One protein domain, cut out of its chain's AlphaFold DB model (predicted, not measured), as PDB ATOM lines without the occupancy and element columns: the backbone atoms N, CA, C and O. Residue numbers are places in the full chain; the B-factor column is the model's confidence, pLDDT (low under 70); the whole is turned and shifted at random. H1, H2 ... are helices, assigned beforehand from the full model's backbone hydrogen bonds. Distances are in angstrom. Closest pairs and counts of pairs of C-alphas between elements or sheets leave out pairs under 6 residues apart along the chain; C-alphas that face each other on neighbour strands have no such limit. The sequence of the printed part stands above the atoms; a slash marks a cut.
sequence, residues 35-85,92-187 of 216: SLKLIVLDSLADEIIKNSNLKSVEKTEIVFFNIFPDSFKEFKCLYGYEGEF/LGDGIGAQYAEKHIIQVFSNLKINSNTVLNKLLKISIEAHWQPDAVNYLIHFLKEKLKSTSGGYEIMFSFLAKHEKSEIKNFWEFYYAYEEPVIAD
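What this domain is: This is residues 35 to 85 and 92 to 187 of the 216 residues of an uncharacterized protein of Bacteroidetes bacterium GWA2_30_7 (UniProt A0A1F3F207). Nine helices, mostly crossed, make a compact body: the hairpin of H1 and H2 covers one side, H4 and H6 run side by side through the middle with H5 aslant on H6, and H7 and H8 pack on H5 on the side away from H1. H3 crosses near the first residues of H1 and H4 and the last of H5, while H9 touches no helix. The printed part has 147 residues, with H1 to H9 following in that order and no named strand; the class is all helix. The radius of gyration of the C-alphas is 15.4 A, and the outline is rounded, spanning 44 by 38 by 26 A.

Where its parts are: The longest helix, H1, takes residues 35 to 51 and 24.5 A, from C-alpha 35 at (27.672, -29.081, -11.810). H2 is residues 57 to 67, 15.3 A, and H3 residues 72 to 79. H4, residues 96 to 111, is 21.7 A long with a kink of 26 degrees near residue 105. H5 is residues 116 to 128, 18.3 A; H6 is residues 136 to 150, 21.3 A, from C-alpha 136 at (42.500, -35.455, -9.857). H7 is residues 154 to 162, H8 residues 167 to 178, 16.5 A, and H9 residues 184 to 187, ending at C-alpha 187 at (64.649, -38.973, 4.992).

How they stand to each other: H1 and H2 touch as a hairpin at a shallow tilt of 22 degrees, the closest C-alphas being those of Ile 48 and Val 57, 6.0 A. H1 touches H4 at a steep tilt of 44 degrees, the same way, closest at Ala 45 and Val 108, C-alphas 6.1 A apart. H4 touches H6 at a shallow tilt of 13 degrees, the same way, closest at the C-alphas of Ala 98 and Ala 136, 4.8 A. H5 and H6, the hubs, touch four helices each and form a hairpin at 42 degrees, with the C-alphas of Leu 123 and Leu 144 closest, 6.2 A. H3 touches H5 about perpendicular, at 84 degrees, closest at the C-alphas of Phe 72 and Ile 126, 4.6 A. H7 touches H5, closest at the C-alphas of Leu 124 and Met 158, 7.1 A. H8 touches residues 127 to 128 of H5, with the C-alphas of Ile 128 and Phe 173 closest, 4.8 A. H1 and H8, for instance, are apart. Every O i to N i+4 pair is within hydrogen-bond range in H1, H2, H3, H5, H6, H7 and H8, against 9 of 12 in H4; H9 is too short for such a pair.

The domain as a whole: The two C-alphas farthest apart, those of Ser 56 and Asp 187, are 46.6 A apart. Residues 86 to 91 are not printed, and C-alphas 85 and 92 are 9.5 A apart across the cut. Of the links printed whole, none is long. The mean pLDDT of the printed part is 84.2, and it is under 70 in residues 81 to 85, 92 to 96 and 180 to 187.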
ATOM      1  N   SER A  35      27.787 -28.824 -10.367       73.06
ATOM      2  CA  SER A  35      27.672 -29.081 -11.810       73.06
ATOM      3  C   SER A  35      27.733 -27.784 -12.619       73.06
ATOM      4  O   SER A  35      28.433 -27.698 -13.630       73.06
ATOM      5  N   LEU A  36      27.049 -26.730 -12.155       79.69
ATOM      6  CA  LEU A  36      27.129 -25.401 -12.774       79.69
ATOM      7  C   LEU A  36      28.546 -24.828 -12.709       79.69
ATOM      8  O   LEU A  36      29.033 -24.260 -13.689       79.69
ATOM      9  N   LYS A  37      29.217 -24.976 -11.564       86.31
ATOM     10  CA  LYS A  37      30.586 -24.494 -11.367       86.31
ATOM     11  C   LYS A  37      31.573 -25.223 -12.283       86.31
ATOM     12  O   LYS A  37      32.417 -24.559 -12.884       86.31
ATOM     13  N   LEU A  38      31.433 -26.541 -12.453       87.00
ATOM     14  CA  LEU A  38      32.256 -27.336 -13.368       87.00
ATOM     15  C   LEU A  38      32.087 -26.891 -14.830       87.00
ATOM     16  O   LEU A  38      33.087 -26.634 -15.497       87.00
ATOM     17  N   ILE A  39      30.846 -26.722 -15.301       88.44
ATOM     18  CA  ILE A  39      30.546 -26.253 -16.671       88.44
ATOM     19  C   ILE A  39      31.145 -24.864 -16.922       88.44
ATOM     20  O   ILE A  39      31.726 -24.605 -17.977       88.44
ATOM     21  N   VAL A  40      31.018 -23.955 -15.951       90.81
ATOM     22  CA  VAL A  40      31.584 -22.605 -16.064       90.81
ATOM     23  C   VAL A  40      33.110 -22.655 -16.117       90.81
ATOM     24  O   VAL A  40      33.702 -21.978 -16.957       90.81
ATOM     25  N   LEU A  41      33.756 -23.457 -15.265       93.38
ATOM     26  CA  LEU A  41      35.211 -23.639 -15.302       93.38
ATOM     27  C   LEU A  41      35.678 -24.202 -16.643       93.38
ATOM     28  O   LEU A  41      36.649 -23.691 -17.195       93.38
ATOM     29  N   ASP A  42      34.965 -25.183 -17.188       93.69
ATOM     30  CA  ASP A  42      35.320 -25.827 -18.452       93.69
ATOM     31  C   ASP A  42      35.208 -24.878 -19.649       93.69
ATOM     32  O   ASP A  42      36.122 -24.796 -20.477       93.69
ATOM     33  N   SER A  43      34.139 -24.076 -19.681       93.75
ATOM     34  CA  SER A  43      33.943 -23.044 -20.699       93.75
ATOM     35  C   SER A  43      35.013 -21.951 -20.628       93.75
ATOM     36  O   SER A  43      35.538 -21.535 -21.663       93.75
ATOM     37  N   LEU A  44      35.367 -21.496 -19.421       94.81
ATOM     38  CA  LEU A  44      36.447 -20.525 -19.225       94.81
ATOM     39  C   LEU A  44      37.802 -21.118 -19.628       94.81
ATOM     40  O   LEU A  44      38.615 -20.430 -20.242       94.81
ATOM     41  N   ALA A  45      38.036 -22.393 -19.316       95.06
ATOM     42  CA  ALA A  45      39.246 -23.104 -19.698       95.06
ATOM     43  C   ALA A  45      39.405 -23.173 -21.223       95.06
ATOM     44  O   ALA A  45      40.478 -22.851 -21.733       95.06
ATOM     45  N   ASP A  46      38.341 -23.506 -21.961       94.38
ATOM     46  CA  ASP A  46      38.361 -23.494 -23.431       94.38
ATOM     47  C   ASP A  46      38.657 -22.107 -23.998       94.38
ATOM     48  O   ASP A  46      39.436 -21.968 -24.945       94.38
ATOM     49  N   GLU A  47      38.062 -21.065 -23.416       93.62
ATOM     50  CA  GLU A  47      38.311 -19.692 -23.841       93.62
ATOM     51  C   GLU A  47      39.777 -19.294 -23.628       93.62
ATOM     52  O   GLU A  47      40.382 -18.710 -24.534       93.62
ATOM     53  N   ILE A  48      40.361 -19.638 -22.474       94.56
ATOM     54  CA  ILE A  48      41.771 -19.371 -22.154       94.56
ATOM     55  C   ILE A  48      42.690 -20.123 -23.120       94.56
ATOM     56  O   ILE A  48      43.591 -19.517 -23.700       94.56
ATOM     57  N   ILE A  49      42.444 -21.417 -23.348       92.94
ATOM     58  CA  ILE A  49      43.261 -22.256 -24.240       92.94
ATOM     59  C   ILE A  49      43.218 -21.712 -25.672       92.94
ATOM     60  O   ILE A  49      44.264 -21.473 -26.284       92.94
ATOM     61  N   LYS A  50      42.016 -21.447 -26.201       91.75
ATOM     62  CA  LYS A  50      41.812 -20.982 -27.582       91.75
ATOM     63  C   LYS A  50      42.426 -19.608 -27.845       91.75
ATOM     64  O   LYS A  50      42.880 -19.343 -28.956       91.75
ATOM     65  N   ASN A  51      42.425 -18.732 -26.844       89.31
ATOM     66  CA  ASN A  51      42.810 -17.331 -27.000       89.31
ATOM     67  C   ASN A  51      44.127 -16.969 -26.298       89.31
ATOM     68  O   ASN A  51      44.422 -15.782 -26.186       89.31
ATOM     69  N   SER A  52      44.922 -17.944 -25.848       79.81
ATOM     70  CA  SER A  52      46.112 -17.791 -24.978       79.81
ATOM     71  C   SER A  52      47.106 -16.666 -25.347       79.81
ATOM     72  O   SER A  52      47.784 -16.111 -24.474       79.81
ATOM     73  N   ASN A  53      47.152 -16.263 -26.621       75.44
ATOM     74  CA  ASN A  53      47.999 -15.183 -27.142       75.44
ATOM     75  C   ASN A  53      47.391 -13.766 -27.049       75.44
ATOM     76  O   ASN A  53      48.059 -12.786 -27.383       75.44
ATOM     77  N   LEU A  54      46.137 -13.619 -26.621       77.12
ATOM     78  CA  LEU A  54      45.423 -12.342 -26.579       77.12
ATOM     79  C   LEU A  54      45.440 -11.741 -25.168       77.12
ATOM     80  O   LEU A  54      45.121 -12.407 -24.189       77.12
ATOM     81  N   LYS A  55      45.716 -10.432 -25.058       71.38
ATOM     82  CA  LYS A  55      45.611  -9.693 -23.779       71.38
ATOM     83  C   LYS A  55      44.207  -9.739 -23.163       71.38
ATOM     84  O   LYS A  55      44.062  -9.599 -21.957       71.38
ATOM     85  N   SER A  56      43.167  -9.933 -23.977       71.94
ATOM     86  CA  SER A  56      41.783 -10.044 -23.498       71.94
ATOM     87  C   SER A  56      41.559 -11.233 -22.560       71.94
ATOM     88  O   SER A  56      40.627 -11.185 -21.762       71.94
ATOM     89  N   VAL A  57      42.428 -12.249 -22.613       86.12
ATOM     90  CA  VAL A  57      42.340 -13.458 -21.782       86.12
ATOM     91  C   VAL A  57      42.645 -13.188 -20.310       86.12
ATOM     92  O   VAL A  57      42.152 -13.917 -19.458       86.12
ATOM     93  N   GLU A  58      43.341 -12.097 -19.971       86.38
ATOM     94  CA  GLU A  58      43.672 -11.766 -18.574       86.38
ATOM     95  C   GLU A  58      42.423 -11.667 -17.679       86.38
ATOM     96  O   GLU A  58      42.438 -12.108 -16.531       86.38
ATOM     97  N   LYS A  59      41.304 -11.138 -18.195       89.38
ATOM     98  CA  LYS A  59      40.045 -11.089 -17.432       89.38
ATOM     99  C   LYS A  59      39.470 -12.486 -17.209       89.38
ATOM    100  O   LYS A  59      39.026 -12.784 -16.104       89.38
ATOM    101  N   THR A  60      39.494 -13.325 -18.238       92.88
ATOM    102  CA  THR A  60      38.991 -14.702 -18.205       92.88
ATOM    103  C   THR A  60      39.824 -15.561 -17.250       92.88
ATOM    104  O   THR A  60      39.255 -16.278 -16.433       92.88
ATOM    105  N   GLU A  61      41.151 -15.402 -17.242       93.94
ATOM    106  CA  GLU A  61      42.066 -16.047 -16.288       93.94
ATOM    107  C   GLU A  61      41.752 -15.675 -14.834       93.94
ATOM    108  O   GLU A  61      41.694 -16.548 -13.969       93.94
ATOM    109  N   ILE A  62      41.505 -14.389 -14.555       94.19
ATOM    110  CA  ILE A  62      41.128 -13.926 -13.209       94.19
ATOM    111  C   ILE A  62      39.795 -14.543 -12.777       94.19
ATOM    112  O   ILE A  62      39.649 -14.960 -11.628       94.19
ATOM    113  N   VAL A  63      38.812 -14.608 -13.677       94.88
ATOM    114  CA  VAL A  63      37.505 -15.212 -13.378       94.88
ATOM    115  C   VAL A  63      37.655 -16.709 -13.127       94.88
ATOM    116  O   VAL A  63      37.153 -17.194 -12.116       94.88
ATOM    117  N   PHE A  64      38.398 -17.416 -13.979       96.38
ATOM    118  CA  PHE A  64      38.703 -18.832 -13.795       96.38
ATOM    119  C   PHE A  64      39.357 -19.082 -12.434       96.38
ATOM    120  O   PHE A  64      38.876 -19.905 -11.664       96.38
ATOM    121  N   PHE A  65      40.383 -18.306 -12.079       96.81
ATOM    122  CA  PHE A  65      41.061 -18.410 -10.786       96.81
ATOM    123  C   PHE A  65      40.135 -18.193  -9.587       96.81
ATOM    124  O   PHE A  65      40.236 -18.906  -8.588       96.81
ATOM    125  N   ASN A  66      39.236 -17.212  -9.674       95.38
ATOM    126  CA  ASN A  66      38.294 -16.905  -8.599       95.38
ATOM    127  C   ASN A  66      37.211 -17.977  -8.437       95.38
ATOM    128  O   ASN A  66      36.693 -18.140  -7.339       95.38
ATOM    129  N   ILE A  67      36.852 -18.678  -9.515       94.62
ATOM    130  CA  ILE A  67      35.859 -19.759  -9.480       94.62
ATOM    131  C   ILE A  67      36.516 -21.093  -9.118       94.62
ATOM    132  O   ILE A  67      35.864 -21.943  -8.519       94.62
ATOM    133  N   PHE A  68      37.789 -21.293  -9.450       94.88
ATOM    134  CA  PHE A  68      38.513 -22.516  -9.115       94.88
ATOM    135  C   PHE A  68      38.453 -22.789  -7.599       94.88
ATOM    136  O   PHE A  68      38.531 -21.820  -6.834       94.88
ATOM    137  N   PRO A  69      38.336 -24.061  -7.158       93.38
ATOM    138  CA  PRO A  69      38.224 -24.431  -5.748       93.38
ATOM    139  C   PRO A  69      39.122 -23.644  -4.794       93.38
ATOM    140  O   PRO A  69      40.289 -23.382  -5.093       93.38
ATOM    141  N   ASP A  70      38.570 -23.290  -3.635       93.88
ATOM    142  CA  ASP A  70      39.298 -22.622  -2.544       93.88
ATOM    143  C   ASP A  70      39.530 -23.525  -1.317       93.88
ATOM    144  O   ASP A  70      40.207 -23.114  -0.374       93.88
ATOM    145  N   SER A  71      39.003 -24.751  -1.340       93.06
ATOM    146  CA  SER A  71      39.138 -25.773  -0.293       93.06
ATOM    147  C   SER A  71      39.265 -27.167  -0.906       93.06
ATOM    148  O   SER A  71      38.892 -27.380  -2.069       93.06
ATOM    149  N   PHE A  72      39.752 -28.143  -0.135       91.12
ATOM    150  CA  PHE A  72      39.815 -29.523  -0.626       91.12
ATOM    151  C   PHE A  72      38.426 -30.123  -0.807       91.12
ATOM    152  O   PHE A  72      38.189 -30.886  -1.743       91.12
ATOM    153  N   LYS A  73      37.478 -29.743   0.054       87.62
ATOM    154  CA  LYS A  73      36.080 -30.167  -0.063       87.62
ATOM    155  C   LYS A  73      35.476 -29.750  -1.402       87.62
ATOM    156  O   LYS A  73      34.888 -30.586  -2.079       87.62
ATOM    157  N   GLU A  74      35.644 -28.489  -1.802       88.25
ATOM    158  CA  GLU A  74      35.181 -28.018  -3.114       88.25
ATOM    159  C   GLU A  74      35.910 -28.720  -4.258       88.25
ATOM    160  O   GLU A  74      35.292 -29.081  -5.254       88.25
ATOM    161  N   PHE A  75      37.219 -28.939  -4.114       90.06
ATOM    162  CA  PHE A  75      38.010 -29.649  -5.112       90.06
ATOM    163  C   PHE A  75      37.490 -31.073  -5.339       90.06
ATOM    164  O   PHE A  75      37.244 -31.465  -6.479       90.06
ATOM    165  N   LYS A  76      37.273 -31.831  -4.259       84.19
ATOM    166  CA  LYS A  76      36.694 -33.177  -4.322       84.19
ATOM    167  C   LYS A  76      35.274 -33.170  -4.857       84.19
ATOM    168  O   LYS A  76      34.908 -34.091  -5.568       84.19
ATOM    169  N   CYS A  77      34.486 -32.158  -4.522       81.94
ATOM    170  CA  CYS A  77      33.141 -32.060  -5.054       81.94
ATOM    171  C   CYS A  77      33.170 -31.896  -6.579       81.94
ATOM    172  O   CYS A  77      32.447 -32.589  -7.270       81.94
ATOM    173  N   LEU A  78      34.069 -31.072  -7.127       84.94
ATOM    174  CA  LEU A  78      34.146 -30.868  -8.579       84.94
ATOM    175  C   LEU A  78      34.828 -32.002  -9.352       84.94
ATOM    176  O   LEU A  78      34.483 -32.232 -10.509       84.94
ATOM    177  N   TYR A  79      35.836 -32.653  -8.765       85.12
ATOM    178  CA  TYR A  79      36.726 -33.568  -9.496       85.12
ATOM    179  C   TYR A  79      36.851 -34.968  -8.886       85.12
ATOM    180  O   TYR A  79      37.524 -35.822  -9.465       85.12
ATOM    181  N   GLY A  80      36.291 -35.192  -7.699       72.19
ATOM    182  CA  GLY A  80      36.439 -36.425  -6.936       72.19
ATOM    183  C   GLY A  80      35.451 -37.526  -7.324       72.19
ATOM    184  O   GLY A  80      34.564 -37.349  -8.152       72.19
ATOM    185  N   TYR A  81      35.628 -38.675  -6.674       61.25
ATOM    186  CA  TYR A  81      34.918 -39.934  -6.924       61.25
ATOM    187  C   TYR A  81      33.725 -40.187  -5.995       61.25
ATOM    188  O   TYR A  81      33.270 -41.324  -5.891       61.25
ATOM    189  N   GLU A  82      33.242 -39.182  -5.257       54.69
ATOM    190  CA  GLU A  82      32.088 -39.384  -4.374       54.69
ATOM    191  C   GLU A  82      30.833 -39.564  -5.240       54.69
ATOM    192  O   GLU A  82      30.179 -38.612  -5.660       54.69
ATOM    193  N   GLY A  83      30.568 -40.829  -5.571       47.72
ATOM    194  CA  GLY A  83      29.390 -41.285  -6.281       47.72
ATOM    195  C   GLY A  83      28.157 -41.000  -5.448       47.72
ATOM    196  O   GLY A  83      27.826 -41.776  -4.567       47.72
ATOM    197  N   GLU A  84      27.550 -39.849  -5.709       44.19
ATOM    198  CA  GLU A  84      26.125 -39.527  -5.601       44.19
ATOM    199  C   GLU A  84      25.948 -38.077  -6.096       44.19
ATOM    200  O   GLU A  84      25.465 -37.187  -5.398       44.19
ATOM    201  N   PHE A  85      26.381 -37.813  -7.334       47.50
ATOM    202  CA  PHE A  85      25.976 -36.610  -8.061       47.50
ATOM    203  C   PHE A  85      24.514 -36.773  -8.493       47.50
ATOM    204  O   PHE A  85      24.225 -37.108  -9.638       47.50
ATOM    205  N   LEU A  92      28.733 -39.465 -15.965       46.56
ATOM    206  CA  LEU A  92      30.157 -39.254 -16.216       46.56
ATOM    207  C   LEU A  92      30.921 -40.342 -15.452       46.56
ATOM    208  O   LEU A  92      31.351 -40.130 -14.326       46.56
ATOM    209  N   GLY A  93      30.997 -41.534 -16.053       42.84
ATOM    210  CA  GLY A  93      31.671 -42.703 -15.488       42.84
ATOM    211  C   GLY A  93      33.105 -42.439 -15.013       42.84
ATOM    212  O   GLY A  93      33.679 -41.371 -15.245       42.84
ATOM    213  N   ASP A  94      33.676 -43.449 -14.352       51.22
ATOM    214  CA  ASP A  94      35.032 -43.436 -13.799       51.22
ATOM    215  C   ASP A  94      36.025 -42.688 -14.716       51.22
ATOM    216  O   ASP A  94      36.237 -43.057 -15.873       51.22
ATOM    217  N   GLY A  95      36.615 -41.601 -14.206       59.03
ATOM    218  CA  GLY A  95      37.693 -40.863 -14.876       59.03
ATOM    219  C   GLY A  95      37.323 -39.550 -15.578       59.03
ATOM    220  O   GLY A  95      38.224 -38.844 -16.027       59.03
ATOM    221  N   ILE A  96      36.054 -39.139 -15.662       67.94
ATOM    222  CA  ILE A  96      35.729 -37.842 -16.295       67.94
ATOM    223  C   ILE A  96      36.075 -36.647 -15.397       67.94
ATOM    224  O   ILE A  96      36.614 -35.652 -15.884       67.94
ATOM    225  N   GLY A  97      35.886 -36.763 -14.077       75.00
ATOM    226  CA  GLY A  97      36.404 -35.776 -13.121       75.00
ATOM    227  C   GLY A  97      37.919 -35.576 -13.259       75.00
ATOM    228  O   GLY A  97      38.408 -34.448 -13.201       75.00
ATOM    229  N   ALA A  98      38.652 -36.655 -13.561       77.38
ATOM    230  CA  ALA A  98      40.087 -36.617 -13.822       77.38
ATOM    231  C   ALA A  98      40.443 -35.873 -15.118       77.38
ATOM    232  O   ALA A  98      41.394 -35.095 -15.115       77.38
ATOM    233  N   GLN A  99      39.669 -36.041 -16.197       83.19
ATOM    234  CA  GLN A  99      39.879 -35.309 -17.456       83.19
ATOM    235  C   GLN A  99      39.675 -33.801 -17.274       83.19
ATOM    236  O   GLN A  99      40.493 -32.996 -17.729       83.19
ATOM    237  N   TYR A 100      38.621 -33.402 -16.550       89.00
ATOM    238  CA  TYR A 100      38.422 -31.998 -16.192       89.00
ATOM    239  C   TYR A 100      39.544 -31.488 -15.293       89.00
ATOM    240  O   TYR A 100      40.041 -30.388 -15.516       89.00
ATOM    241  N   ALA A 101      39.976 -32.266 -14.299       90.06
ATOM    242  CA  ALA A 101      41.084 -31.885 -13.430       90.06
ATOM    243  C   ALA A 101      42.387 -31.697 -14.217       90.06
ATOM    244  O   ALA A 101      43.066 -30.692 -14.025       90.06
ATOM    245  N   GLU A 102      42.717 -32.598 -15.144       90.25
ATOM    246  CA  GLU A 102      43.894 -32.473 -16.004       90.25
ATOM    247  C   GLU A 102      43.842 -31.178 -16.824       90.25
ATOM    248  O   GLU A 102      44.768 -30.364 -16.764       90.25
ATOM    249  N   LYS A 103      42.737 -30.931 -17.539       93.38
ATOM    250  CA  LYS A 103      42.550 -29.698 -18.319       93.38
ATOM    251  C   LYS A 103      42.647 -28.463 -17.425       93.38
ATOM    252  O   LYS A 103      43.440 -27.555 -17.681       93.38
ATOM    253  N   HIS A 104      41.858 -28.421 -16.358       94.62
ATOM    254  CA  HIS A 104      41.754 -27.254 -15.495       94.62
ATOM    255  C   HIS A 104      43.053 -26.968 -14.753       94.62
ATOM    256  O   HIS A 104      43.440 -25.809 -14.693       94.62
ATOM    257  N   ILE A 105      43.744 -27.975 -14.221       94.00
ATOM    258  CA  ILE A 105      44.960 -27.791 -13.419       94.00
ATOM    259  C   ILE A 105      46.180 -27.642 -14.327       94.00
ATOM    260  O   ILE A 105      46.896 -26.644 -14.239       94.00
ATOM    261  N   ILE A 106      46.421 -28.618 -15.204       91.19
ATOM    262  CA  ILE A 106      47.674 -28.727 -15.959       91.19
ATOM    263  C   ILE A 106      47.678 -27.796 -17.162       91.19
ATOM    264  O   ILE A 106      48.690 -27.143 -17.407       91.19
ATOM    265  N   GLN A 107      46.576 -27.696 -17.905       90.94
ATOM    266  CA  GLN A 107      46.557 -26.879 -19.123       90.94
ATOM    267  C   GLN A 107      46.252 -25.407 -18.824       90.94
ATOM    268  O   GLN A 107      46.810 -24.527 -19.479       90.94
ATOM    269  N   VAL A 108      45.412 -25.126 -17.821       93.19
ATOM    270  CA  VAL A 108      44.946 -23.760 -17.532       93.19
ATOM    271  C   VAL A 108      45.559 -23.184 -16.264       93.19
ATOM    272  O   VAL A 108      46.304 -22.209 -16.343       93.19
ATOM    273  N   PHE A 109      45.275 -23.763 -15.097       91.50
ATOM    274  CA  PHE A 109      45.614 -23.167 -13.804       91.50
ATOM    275  C   PHE A 109      47.132 -22.988 -13.621       91.50
ATOM    276  O   PHE A 109      47.579 -21.982 -13.068       91.50
ATOM    277  N   SER A 110      47.932 -23.921 -14.143       89.12
ATOM    278  CA  SER A 110      49.398 -23.853 -14.128       89.12
ATOM    279  C   SER A 110      49.978 -22.687 -14.938       89.12
ATOM    280  O   SER A 110      51.050 -22.178 -14.597       89.12
ATOM    281  N   ASN A 111      49.243 -22.226 -15.954       90.56
ATOM    282  CA  ASN A 111      49.684 -21.251 -16.950       90.56
ATOM    283  C   ASN A 111      49.054 -19.859 -16.773       90.56
ATOM    284  O   ASN A 111      49.330 -18.960 -17.567       90.56
ATOM    285  N   LEU A 112      48.222 -19.660 -15.743       92.25
ATOM    286  CA  LEU A 112      47.577 -18.371 -15.477       92.25
ATOM    287  C   LEU A 112      48.618 -17.267 -15.261       92.25
ATOM    288  O   LEU A 112      49.561 -17.428 -14.480       92.25
ATOM    289  N   LYS A 113      48.395 -16.087 -15.847       91.69
ATOM    290  CA  LYS A 113      49.233 -14.887 -15.659       91.69
ATOM    291  C   LYS A 113      48.860 -14.151 -14.372       91.69
ATOM    292  O   LYS A 113      48.756 -12.927 -14.319       91.69
ATOM    293  N   ILE A 114      48.660 -14.918 -13.305       92.62
ATOM    294  CA  ILE A 114      48.341 -14.433 -11.965       92.62
ATOM    295  C   ILE A 114      49.612 -14.461 -11.123       92.62
ATOM    296  O   ILE A 114      50.495 -15.298 -11.315       92.62
ATOM    297  N   ASN A 115      49.714 -13.526 -10.178       94.75
ATOM    298  CA  ASN A 115      50.847 -13.463  -9.265       94.75
ATOM    299  C   ASN A 115      51.126 -14.841  -8.628       94.75
ATOM    300  O   ASN A 115      50.237 -15.455  -8.036       94.75
ATOM    301  N   SER A 116      52.376 -15.304  -8.739       93.88
ATOM    302  CA  SER A 116      52.766 -16.660  -8.332       93.88
ATOM    303  C   SER A 116      52.476 -16.945  -6.857       93.88
ATOM    304  O   SER A 116      52.054 -18.051  -6.530       93.88
ATOM    305  N   ASN A 117      52.624 -15.946  -5.979       95.44
ATOM    306  CA  ASN A 117      52.341 -16.093  -4.551       95.44
ATOM    307  C   ASN A 117      50.836 -16.223  -4.304       95.44
ATOM    308  O   ASN A 117      50.425 -16.989  -3.438       95.44
ATOM    309  N   THR A 118      50.001 -15.501  -5.057       96.06
ATOM    310  CA  THR A 118      48.538 -15.643  -4.985       96.06
ATOM    311  C   THR A 118      48.112 -17.055  -5.381       96.06
ATOM    312  O   THR A 118      47.329 -17.678  -4.666       96.06
ATOM    313  N   VAL A 119      48.678 -17.586  -6.469       96.06
ATOM    314  CA  VAL A 119      48.425 -18.965  -6.920       96.06
ATOM    315  C   VAL A 119      48.880 -19.975  -5.868       96.06
ATOM    316  O   VAL A 119      48.100 -20.836  -5.470       96.06
ATOM    317  N   LEU A 120      50.110 -19.838  -5.364       96.50
ATOM    318  CA  LEU A 120      50.657 -20.738  -4.351       96.50
ATOM    319  C   LEU A 120      49.823 -20.737  -3.062       96.50
ATOM    320  O   LEU A 120      49.530 -21.801  -2.531       96.50
ATOM    321  N   ASN A 121      49.387 -19.570  -2.582       96.56
ATOM    322  CA  ASN A 121      48.532 -19.489  -1.396       96.56
ATOM    323  C   ASN A 121      47.186 -20.202  -1.592       96.56
ATOM    324  O   ASN A 121      46.707 -20.828  -0.651       96.56
ATOM    325  N   LYS A 122      46.577 -20.127  -2.785       97.06
ATOM    326  CA  LYS A 122      45.347 -20.882  -3.081       97.06
ATOM    327  C   LYS A 122      45.617 -22.390  -3.050       97.06
ATOM    328  O   LYS A 122      44.875 -23.112  -2.401       97.06
ATOM    329  N   LEU A 123      46.719 -22.856  -3.641       96.75
ATOM    330  CA  LEU A 123      47.094 -24.275  -3.575       96.75
ATOM    331  C   LEU A 123      47.327 -24.748  -2.139       96.75
ATOM    332  O   LEU A 123      46.793 -25.779  -1.760       96.75
ATOM    333  N   LEU A 124      48.054 -23.981  -1.322       96.94
ATOM    334  CA  LEU A 124      48.299 -24.328   0.082       96.94
ATOM    335  C   LEU A 124      46.999 -24.454   0.888       96.94
ATOM    336  O   LEU A 124      46.877 -25.375   1.689       96.94
ATOM    337  N   LYS A 125      46.013 -23.583   0.636       96.50
ATOM    338  CA  LYS A 125      44.676 -23.680   1.245       96.50
ATOM    339  C   LYS A 125      43.920 -24.936   0.833       96.50
ATOM    340  O   LYS A 125      43.252 -25.529   1.663       96.50
ATOM    341  N   ILE A 126      44.019 -25.351  -0.425       95.50
ATOM    342  CA  ILE A 126      43.401 -26.609  -0.857       95.50
ATOM    343  C   ILE A 126      44.158 -27.787  -0.225       95.50
ATOM    344  O   ILE A 126      43.554 -28.745   0.230       95.50
ATOM    345  N   SER A 127      45.486 -27.727  -0.163       95.12
ATOM    346  CA  SER A 127      46.321 -28.859   0.249       95.12
ATOM    347  C   SER A 127      46.386 -29.113   1.755       95.12
ATOM    348  O   SER A 127      46.724 -30.222   2.148       95.12
ATOM    349  N   ILE A 128      46.081 -28.127   2.603       93.81
ATOM    350  CA  ILE A 128      46.089 -28.303   4.069       93.81
ATOM    351  C   ILE A 128      44.972 -29.239   4.558       93.81
ATOM    352  O   ILE A 128      45.131 -29.937   5.554       93.81
ATOM    353  N   GLU A 129      43.867 -29.286   3.816       90.94
ATOM    354  CA  GLU A 129      42.721 -30.168   4.056       90.94
ATOM    355  C   GLU A 129      42.788 -31.454   3.215       90.94
ATOM    356  O   GLU A 129      41.878 -32.283   3.277       90.94
ATOM    357  N   ALA A 130      43.816 -31.596   2.374       87.44
ATOM    358  CA  ALA A 130      43.881 -32.667   1.398       87.44
ATOM    359  C   ALA A 130      44.301 -33.995   2.021       87.44
ATOM    360  O   ALA A 130      45.156 -34.065   2.900       87.44
ATOM    361  N   HIS A 131      43.735 -35.069   1.482       84.56
ATOM    362  CA  HIS A 131      44.190 -36.435   1.699       84.56
ATOM    363  C   HIS A 131      44.458 -37.086   0.350       84.56
ATOM    364  O   HIS A 131      43.863 -36.712  -0.664       84.56
ATOM    365  N   TRP A 132      45.372 -38.053   0.319       78.75
ATOM    366  CA  TRP A 132      45.725 -38.710  -0.933       78.75
ATOM    367  C   TRP A 132      44.536 -39.467  -1.528       78.75
ATOM    368  O   TRP A 132      43.846 -40.219  -0.837       78.75
ATOM    369  N   GLN A 133      44.323 -39.263  -2.825       74.44
ATOM    370  CA  GLN A 133      43.389 -39.998  -3.672       74.44
ATOM    371  C   GLN A 133      44.010 -40.112  -5.077       74.44
ATOM    372  O   GLN A 133      44.882 -39.306  -5.423       74.44
ATOM    373  N   PRO A 134      43.597 -41.095  -5.892       72.38
ATOM    374  CA  PRO A 134      44.058 -41.190  -7.272       72.38
ATOM    375  C   PRO A 134      43.575 -40.013  -8.148       72.38
ATOM    376  O   PRO A 134      42.718 -39.214  -7.767       72.38
ATOM    377  N   ASP A 135      44.161 -39.920  -9.343       80.81
ATOM    378  CA  ASP A 135      43.753 -39.061 -10.462       80.81
ATOM    379  C   ASP A 135      43.778 -37.546 -10.205       80.81
ATOM    380  O   ASP A 135      44.850 -36.939 -10.215       80.81
ATOM    381  N   ALA A 136      42.621 -36.910  -9.990       83.44
ATOM    382  CA  ALA A 136      42.500 -35.455  -9.857       83.44
ATOM    383  C   ALA A 136      43.411 -34.893  -8.755       83.44
ATOM    384  O   ALA A 136      44.099 -33.884  -8.933       83.44
ATOM    385  N   VAL A 137      43.458 -35.592  -7.622       86.50
ATOM    386  CA  VAL A 137      44.288 -35.226  -6.471       86.50
ATOM    387  C   VAL A 137      45.781 -35.392  -6.786       86.50
ATOM    388  O   VAL A 137      46.603 -34.621  -6.283       86.50
ATOM    389  N   ASN A 138      46.140 -36.308  -7.692       86.75
ATOM    390  CA  ASN A 138      47.513 -36.465  -8.159       86.75
ATOM    391  C   ASN A 138      47.980 -35.261  -9.003       86.75
ATOM    392  O   ASN A 138      49.094 -34.765  -8.828       86.75
ATOM    393  N   TYR A 139      47.127 -34.712  -9.870       90.00
ATOM    394  CA  TYR A 139      47.465 -33.473 -10.587       90.00
ATOM    395  C   TYR A 139      47.684 -32.301  -9.623       90.00
ATOM    396  O   TYR A 139      48.622 -31.520  -9.797       90.00
ATOM    397  N   LEU A 140      46.866 -32.207  -8.569       91.88
ATOM    398  CA  LEU A 140      46.982 -31.158  -7.557       91.88
ATOM    399  C   LEU A 140      48.319 -31.221  -6.798       91.88
ATOM    400  O   LEU A 140      48.993 -30.196  -6.677       91.88
ATOM    401  N   ILE A 141      48.724 -32.398  -6.302       91.38
ATOM    402  CA  ILE A 141      49.986 -32.548  -5.553       91.38
ATOM    403  C   ILE A 141      51.208 -32.271  -6.438       91.38
ATOM    404  O   ILE A 141      52.125 -31.564  -6.011       91.38
ATOM    405  N   HIS A 142      51.219 -32.770  -7.680       90.00
ATOM    406  CA  HIS A 142      52.308 -32.497  -8.619       90.00
ATOM    407  C   HIS A 142      52.425 -30.999  -8.888       90.00
ATOM    408  O   HIS A 142      53.512 -30.431  -8.750       90.00
ATOM    409  N   PHE A 143      51.300 -30.342  -9.169       93.06
ATOM    410  CA  PHE A 143      51.293 -28.917  -9.443       93.06
ATOM    411  C   PHE A 143      51.701 -28.074  -8.223       93.06
ATOM    412  O   PHE A 143      52.491 -27.140  -8.365       93.06
ATOM    413  N   LEU A 144      51.265 -28.427  -7.005       94.75
ATOM    414  CA  LEU A 144      51.748 -27.785  -5.775       94.75
ATOM    415  C   LEU A 144      53.278 -27.867  -5.669       94.75
ATOM    416  O   LEU A 144      53.934 -26.848  -5.430       94.75
ATOM    417  N   LYS A 145      53.857 -29.058  -5.865       92.38
ATOM    418  CA  LYS A 145      55.312 -29.276  -5.788       92.38
ATOM    419  C   LYS A 145      56.069 -28.440  -6.814       92.38
ATOM    420  O   LYS A 145      57.088 -27.831  -6.488       92.38
ATOM    421  N   GLU A 146      55.587 -28.393  -8.050       92.06
ATOM    422  CA  GLU A 146      56.176 -27.551  -9.093       92.06
ATOM    423  C   GLU A 146      56.052 -26.065  -8.761       92.06
ATOM    424  O   GLU A 146      57.011 -25.301  -8.937       92.06
ATOM    425  N   LYS A 147      54.909 -25.641  -8.213       94.19
ATOM    426  CA  LYS A 147      54.674 -24.239  -7.866       94.19
ATOM    427  C   LYS A 147      55.539 -23.771  -6.703       94.19
ATOM    428  O   LYS A 147      56.046 -22.650  -6.748       94.19
ATOM    429  N   LEU A 148      55.767 -24.623  -5.706       91.56
ATOM    430  CA  LEU A 148      56.708 -24.367  -4.612       91.56
ATOM    431  C   LEU A 148      58.140 -24.189  -5.121       91.56
ATOM    432  O   LEU A 148      58.823 -23.261  -4.699       91.56
ATOM    433  N   LYS A 149      58.581 -25.042  -6.055       89.75
ATOM    434  CA  LYS A 149      59.933 -24.983  -6.637       89.75
ATOM    435  C   LYS A 149      60.149 -23.758  -7.526       89.75
ATOM    436  O   LYS A 149      61.242 -23.203  -7.536       89.75
ATOM    437  N   SER A 150      59.135 -23.367  -8.294       89.69
ATOM    438  CA  SER A 150      59.229 -22.280  -9.281       89.69
ATOM    439  C   SER A 150      58.942 -20.889  -8.707       89.69
ATOM    440  O   SER A 150      59.365 -19.888  -9.284       89.69
ATOM    441  N   THR A 151      58.240 -20.795  -7.575       91.12
ATOM    442  CA  THR A 151      57.950 -19.516  -6.917       91.12
ATOM    443  C   THR A 151      59.148 -19.063  -6.086       91.12
ATOM    444  O   THR A 151      59.614 -19.790  -5.211       91.12
ATOM    445  N   SER A 152      59.630 -17.837  -6.322       91.00
ATOM    446  CA  SER A 152      60.676 -17.235  -5.487       91.00
ATOM    447  C   SER A 152      60.208 -17.153  -4.030       91.00
ATOM    448  O   SER A 152      59.177 -16.540  -3.749       91.00
ATOM    449  N   GLY A 153      60.943 -17.791  -3.119       89.00
ATOM    450  CA  GLY A 153      60.550 -17.901  -1.712       89.00
ATOM    451  C   GLY A 153      59.387 -18.873  -1.448       89.00
ATOM    452  O   GLY A 153      58.681 -18.733  -0.449       89.00
ATOM    453  N   GLY A 154      59.104 -19.809  -2.363       88.19
ATOM    454  CA  GLY A 154      57.932 -20.687  -2.285       88.19
ATOM    455  C   GLY A 154      57.883 -21.540  -1.013       88.19
ATOM    456  O   GLY A 154      56.832 -21.637  -0.378       88.19
ATOM    457  N   TYR A 155      59.018 -22.101  -0.590       89.44
ATOM    458  CA  TYR A 155      59.094 -22.879   0.650       89.44
ATOM    459  C   TYR A 155      58.911 -21.998   1.890       89.44
ATOM    460  O   TYR A 155      58.241 -22.401   2.835       89.44
ATOM    461  N   GLU A 156      59.438 -20.778   1.885       86.31
ATOM    462  CA  GLU A 156      59.265 -19.802   2.960       86.31
ATOM    463  C   GLU A 156      57.793 -19.399   3.113       86.31
ATOM    464  O   GLU A 156      57.294 -19.307   4.237       86.31
ATOM    465  N   ILE A 157      57.076 -19.221   1.996       91.25
ATOM    466  CA  ILE A 157      55.623 -18.990   1.985       91.25
ATOM    467  C   ILE A 157      54.893 -20.191   2.589       91.25
ATOM    468  O   ILE A 157      54.049 -20.004   3.465       91.25
ATOM    469  N   MET A 158      55.241 -21.413   2.177       92.69
ATOM    470  CA  MET A 158      54.652 -22.644   2.712       92.69
ATOM    471  C   MET A 158      54.874 -22.778   4.217       92.69
ATOM    472  O   MET A 158      53.911 -22.957   4.955       92.69
ATOM    473  N   PHE A 159      56.106 -22.636   4.706       87.00
ATOM    474  CA  PHE A 159      56.382 -22.726   6.141       87.00
ATOM    475  C   PHE A 159      55.664 -21.627   6.931       87.00
ATOM    476  O   PHE A 159      55.106 -21.901   7.992       87.00
ATOM    477  N   SER A 160      55.601 -20.405   6.394       85.50
ATOM    478  CA  SER A 160      54.855 -19.298   7.009       85.50
ATOM    479  C   SER A 160      53.343 -19.534   7.029       85.50
ATOM    480  O   SER A 160      52.653 -19.036   7.918       85.50
ATOM    481  N   PHE A 161      52.815 -20.256   6.039       93.56
ATOM    482  CA  PHE A 161      51.420 -20.679   5.983       93.56
ATOM    483  C   PHE A 161      51.149 -21.777   7.019       93.56
ATOM    484  O   PHE A 161      50.256 -21.621   7.850       93.56
ATOM    485  N   LEU A 162      51.961 -22.837   7.035       87.06
ATOM    486  CA  LEU A 162      51.823 -23.970   7.957       87.06
ATOM    487  C   LEU A 162      51.975 -23.558   9.424       87.06
ATOM    488  O   LEU A 162      51.230 -24.039  10.264       87.06
ATOM    489  N   ALA A 163      52.861 -22.609   9.740       86.56
ATOM    490  CA  ALA A 163      53.057 -22.111  11.107       86.56
ATOM    491  C   ALA A 163      51.806 -21.468  11.743       86.56
ATOM    492  O   ALA A 163      51.809 -21.184  12.940       86.56
ATOM    493  N   LYS A 164      50.758 -21.203  10.952       91.62
ATOM    494  CA  LYS A 164      49.483 -20.619  11.400       91.62
ATOM    495  C   LYS A 164      48.371 -21.653  11.610       91.62
ATOM    496  O   LYS A 164      47.276 -21.249  11.981       91.62
ATOM    497  N   HIS A 165      48.639 -22.928  11.341       89.00
ATOM    498  CA  HIS A 165      47.656 -24.010  11.371       89.00
ATOM    499  C   HIS A 165      47.900 -24.954  12.552       89.00
ATOM    500  O   HIS A 165      48.967 -24.943  13.178       89.00
ATOM    501  N   GLU A 166      46.897 -25.760  12.879       87.19
ATOM    502  CA  GLU A 166      46.982 -26.747  13.948       87.19
ATOM    503  C   GLU A 166      47.924 -27.901  13.577       87.19
ATOM    504  O   GLU A 166      48.169 -28.210  12.412       87.19
ATOM    505  N   LYS A 167      48.465 -28.588  14.590       82.44
ATOM    506  CA  LYS A 167      49.398 -29.709  14.380       82.44
ATOM    507  C   LYS A 167      48.795 -30.831  13.529       82.44
ATOM    508  O   LYS A 167      49.508 -31.428  12.729       82.44
ATOM    509  N   SER A 168      47.506 -31.107  13.721       83.00
ATOM    510  CA  SER A 168      46.726 -32.080  12.951       83.00
ATOM    511  C   SER A 168      46.679 -31.712  11.467       83.00
ATOM    512  O   SER A 168      46.970 -32.545  10.617       83.00
ATOM    513  N   GLU A 169      46.403 -30.450  11.153       86.38
ATOM    514  CA  GLU A 169      46.374 -29.926   9.785       86.38
ATOM    515  C   GLU A 169      47.761 -29.989   9.132       86.38
ATOM    516  O   GLU A 169      47.912 -30.485   8.018       86.38
ATOM    517  N   ILE A 170      48.807 -29.569   9.851       85.25
ATOM    518  CA  ILE A 170      50.195 -29.649   9.369       85.25
ATOM    519  C   ILE A 170      50.581 -31.101   9.060       85.25
ATOM    520  O   ILE A 170      51.235 -31.361   8.050       85.25
ATOM    521  N   LYS A 171      50.188 -32.050   9.920       81.56
ATOM    522  CA  LYS A 171      50.406 -33.483   9.694       81.56
ATOM    523  C   LYS A 171      49.717 -33.943   8.407       81.56
ATOM    524  O   LYS A 171      50.392 -34.520   7.557       81.56
ATOM    525  N   ASN A 172      48.434 -33.625   8.236       81.69
ATOM    526  CA  ASN A 172      47.666 -33.991   7.042       81.69
ATOM    527  C   ASN A 172      48.302 -33.429   5.766       81.69
ATOM    528  O   ASN A 172      48.454 -34.149   4.782       81.69
ATOM    529  N   PHE A 173      48.764 -32.175   5.800       90.12
ATOM    530  CA  PHE A 173      49.487 -31.579   4.679       90.12
ATOM    531  C   PHE A 173      50.725 -32.388   4.294       90.12
ATOM    532  O   PHE A 173      50.957 -32.607   3.109       90.12
ATOM    533  N   TRP A 174      51.534 -32.829   5.262       86.06
ATOM    534  CA  TRP A 174      52.740 -33.606   4.964       86.06
ATOM    535  C   TRP A 174      52.427 -35.012   4.467       86.06
ATOM    536  O   TRP A 174      53.092 -35.474   3.541       86.06
ATOM    537  N   GLU A 175      51.415 -35.668   5.033       83.56
ATOM    538  CA  GLU A 175      50.924 -36.956   4.535       83.56
ATOM    539  C   GLU A 175      50.472 -36.826   3.079       83.56
ATOM    540  O   GLU A 175      50.916 -37.599   2.233       83.56
ATOM    541  N   PHE A 176      49.691 -35.793   2.756       87.31
ATOM    542  CA  PHE A 176      49.316 -35.471   1.384       87.31
ATOM    543  C   PHE A 176      50.541 -35.174   0.511       87.31
ATOM    544  O   PHE A 176      50.711 -35.804  -0.526       87.31
ATOM    545  N   TYR A 177      51.425 -34.267   0.931       88.62
ATOM    546  CA  TYR A 177      52.586 -33.810   0.158       88.62
ATOM    547  C   TYR A 177      53.583 -34.933  -0.159       88.62
ATOM    548  O   TYR A 177      54.220 -34.916  -1.216       88.62
ATOM    549  N   TYR A 178      53.725 -35.922   0.720       83.75
ATOM    550  CA  TYR A 178      54.629 -37.056   0.520       83.75
ATOM    551  C   TYR A 178      53.942 -38.333   0.052       83.75
ATOM    552  O   TYR A 178      54.638 -39.305  -0.208       83.75
ATOM    553  N   ALA A 179      52.625 -38.334  -0.154       76.69
ATOM    554  CA  ALA A 179      51.879 -39.546  -0.487       76.69
ATOM    555  C   ALA A 179      52.377 -40.302  -1.738       76.69
ATOM    556  O   ALA A 179      52.130 -41.495  -1.865       76.69
ATOM    557  N   TYR A 180      53.074 -39.621  -2.657       61.97
ATOM    558  CA  TYR A 180      53.644 -40.216  -3.875       61.97
ATOM    559  C   TYR A 180      55.149 -40.529  -3.783       61.97
ATOM    560  O   TYR A 180      55.708 -41.169  -4.669       61.97
ATOM    561  N   GLU A 181      55.848 -40.044  -2.757       57.44
ATOM    562  CA  GLU A 181      57.277 -40.314  -2.615       57.44
ATOM    563  C   GLU A 181      57.461 -41.639  -1.876       57.44
ATOM    564  O   GLU A 181      56.942 -41.818  -0.775       57.44
ATOM    565  N   GLU A 182      58.209 -42.577  -2.472       45.16
ATOM    566  CA  GLU A 182      58.686 -43.740  -1.725       45.16
ATOM    567  C   GLU A 182      59.340 -43.251  -0.417       45.16
ATOM    568  O   GLU A 182      60.047 -42.234  -0.444       45.16
ATOM    569  N   PRO A 183      59.151 -43.958   0.717       46.47
ATOM    570  CA  PRO A 183      59.570 -43.510   2.053       46.47
ATOM    571  C   PRO A 183      61.029 -43.024   2.158       46.47
ATOM    572  O   PRO A 183      61.379 -42.270   3.058       46.47
ATOM    573  N   VAL A 184      61.877 -43.398   1.201       44.16
ATOM    574  CA  VAL A 184      63.298 -43.053   1.095       44.16
ATOM    575  C   VAL A 184      63.567 -41.546   0.871       44.16
ATOM    576  O   VAL A 184      64.625 -41.041   1.262       44.16
ATOM    577  N   ILE A 185      62.652 -40.780   0.259       44.12
ATOM    578  CA  ILE A 185      62.925 -39.368  -0.106       44.12
ATOM    579  C   ILE A 185      62.693 -38.404   1.066       44.12
ATOM    580  O   ILE A 185      63.462 -37.448   1.225       44.12
ATOM    581  N   ALA A 186      61.716 -38.685   1.933       46.50
ATOM    582  CA  ALA A 186      61.448 -37.885   3.130       46.50
ATOM    583  C   ALA A 186      62.695 -37.790   4.032       46.50
ATOM    584  O   ALA A 186      63.099 -36.692   4.426       46.50
ATOM    585  N   ASP A 187      63.393 -38.910   4.232       43.50
ATOM    586  CA  ASP A 187      64.649 -38.973   4.992       43.50
ATOM    587  C   ASP A 187      65.783 -38.170   4.331       43.50
ATOM    588  O   ASP A 187      66.607 -37.531   4.993       43.50
TER     589      ASP A 187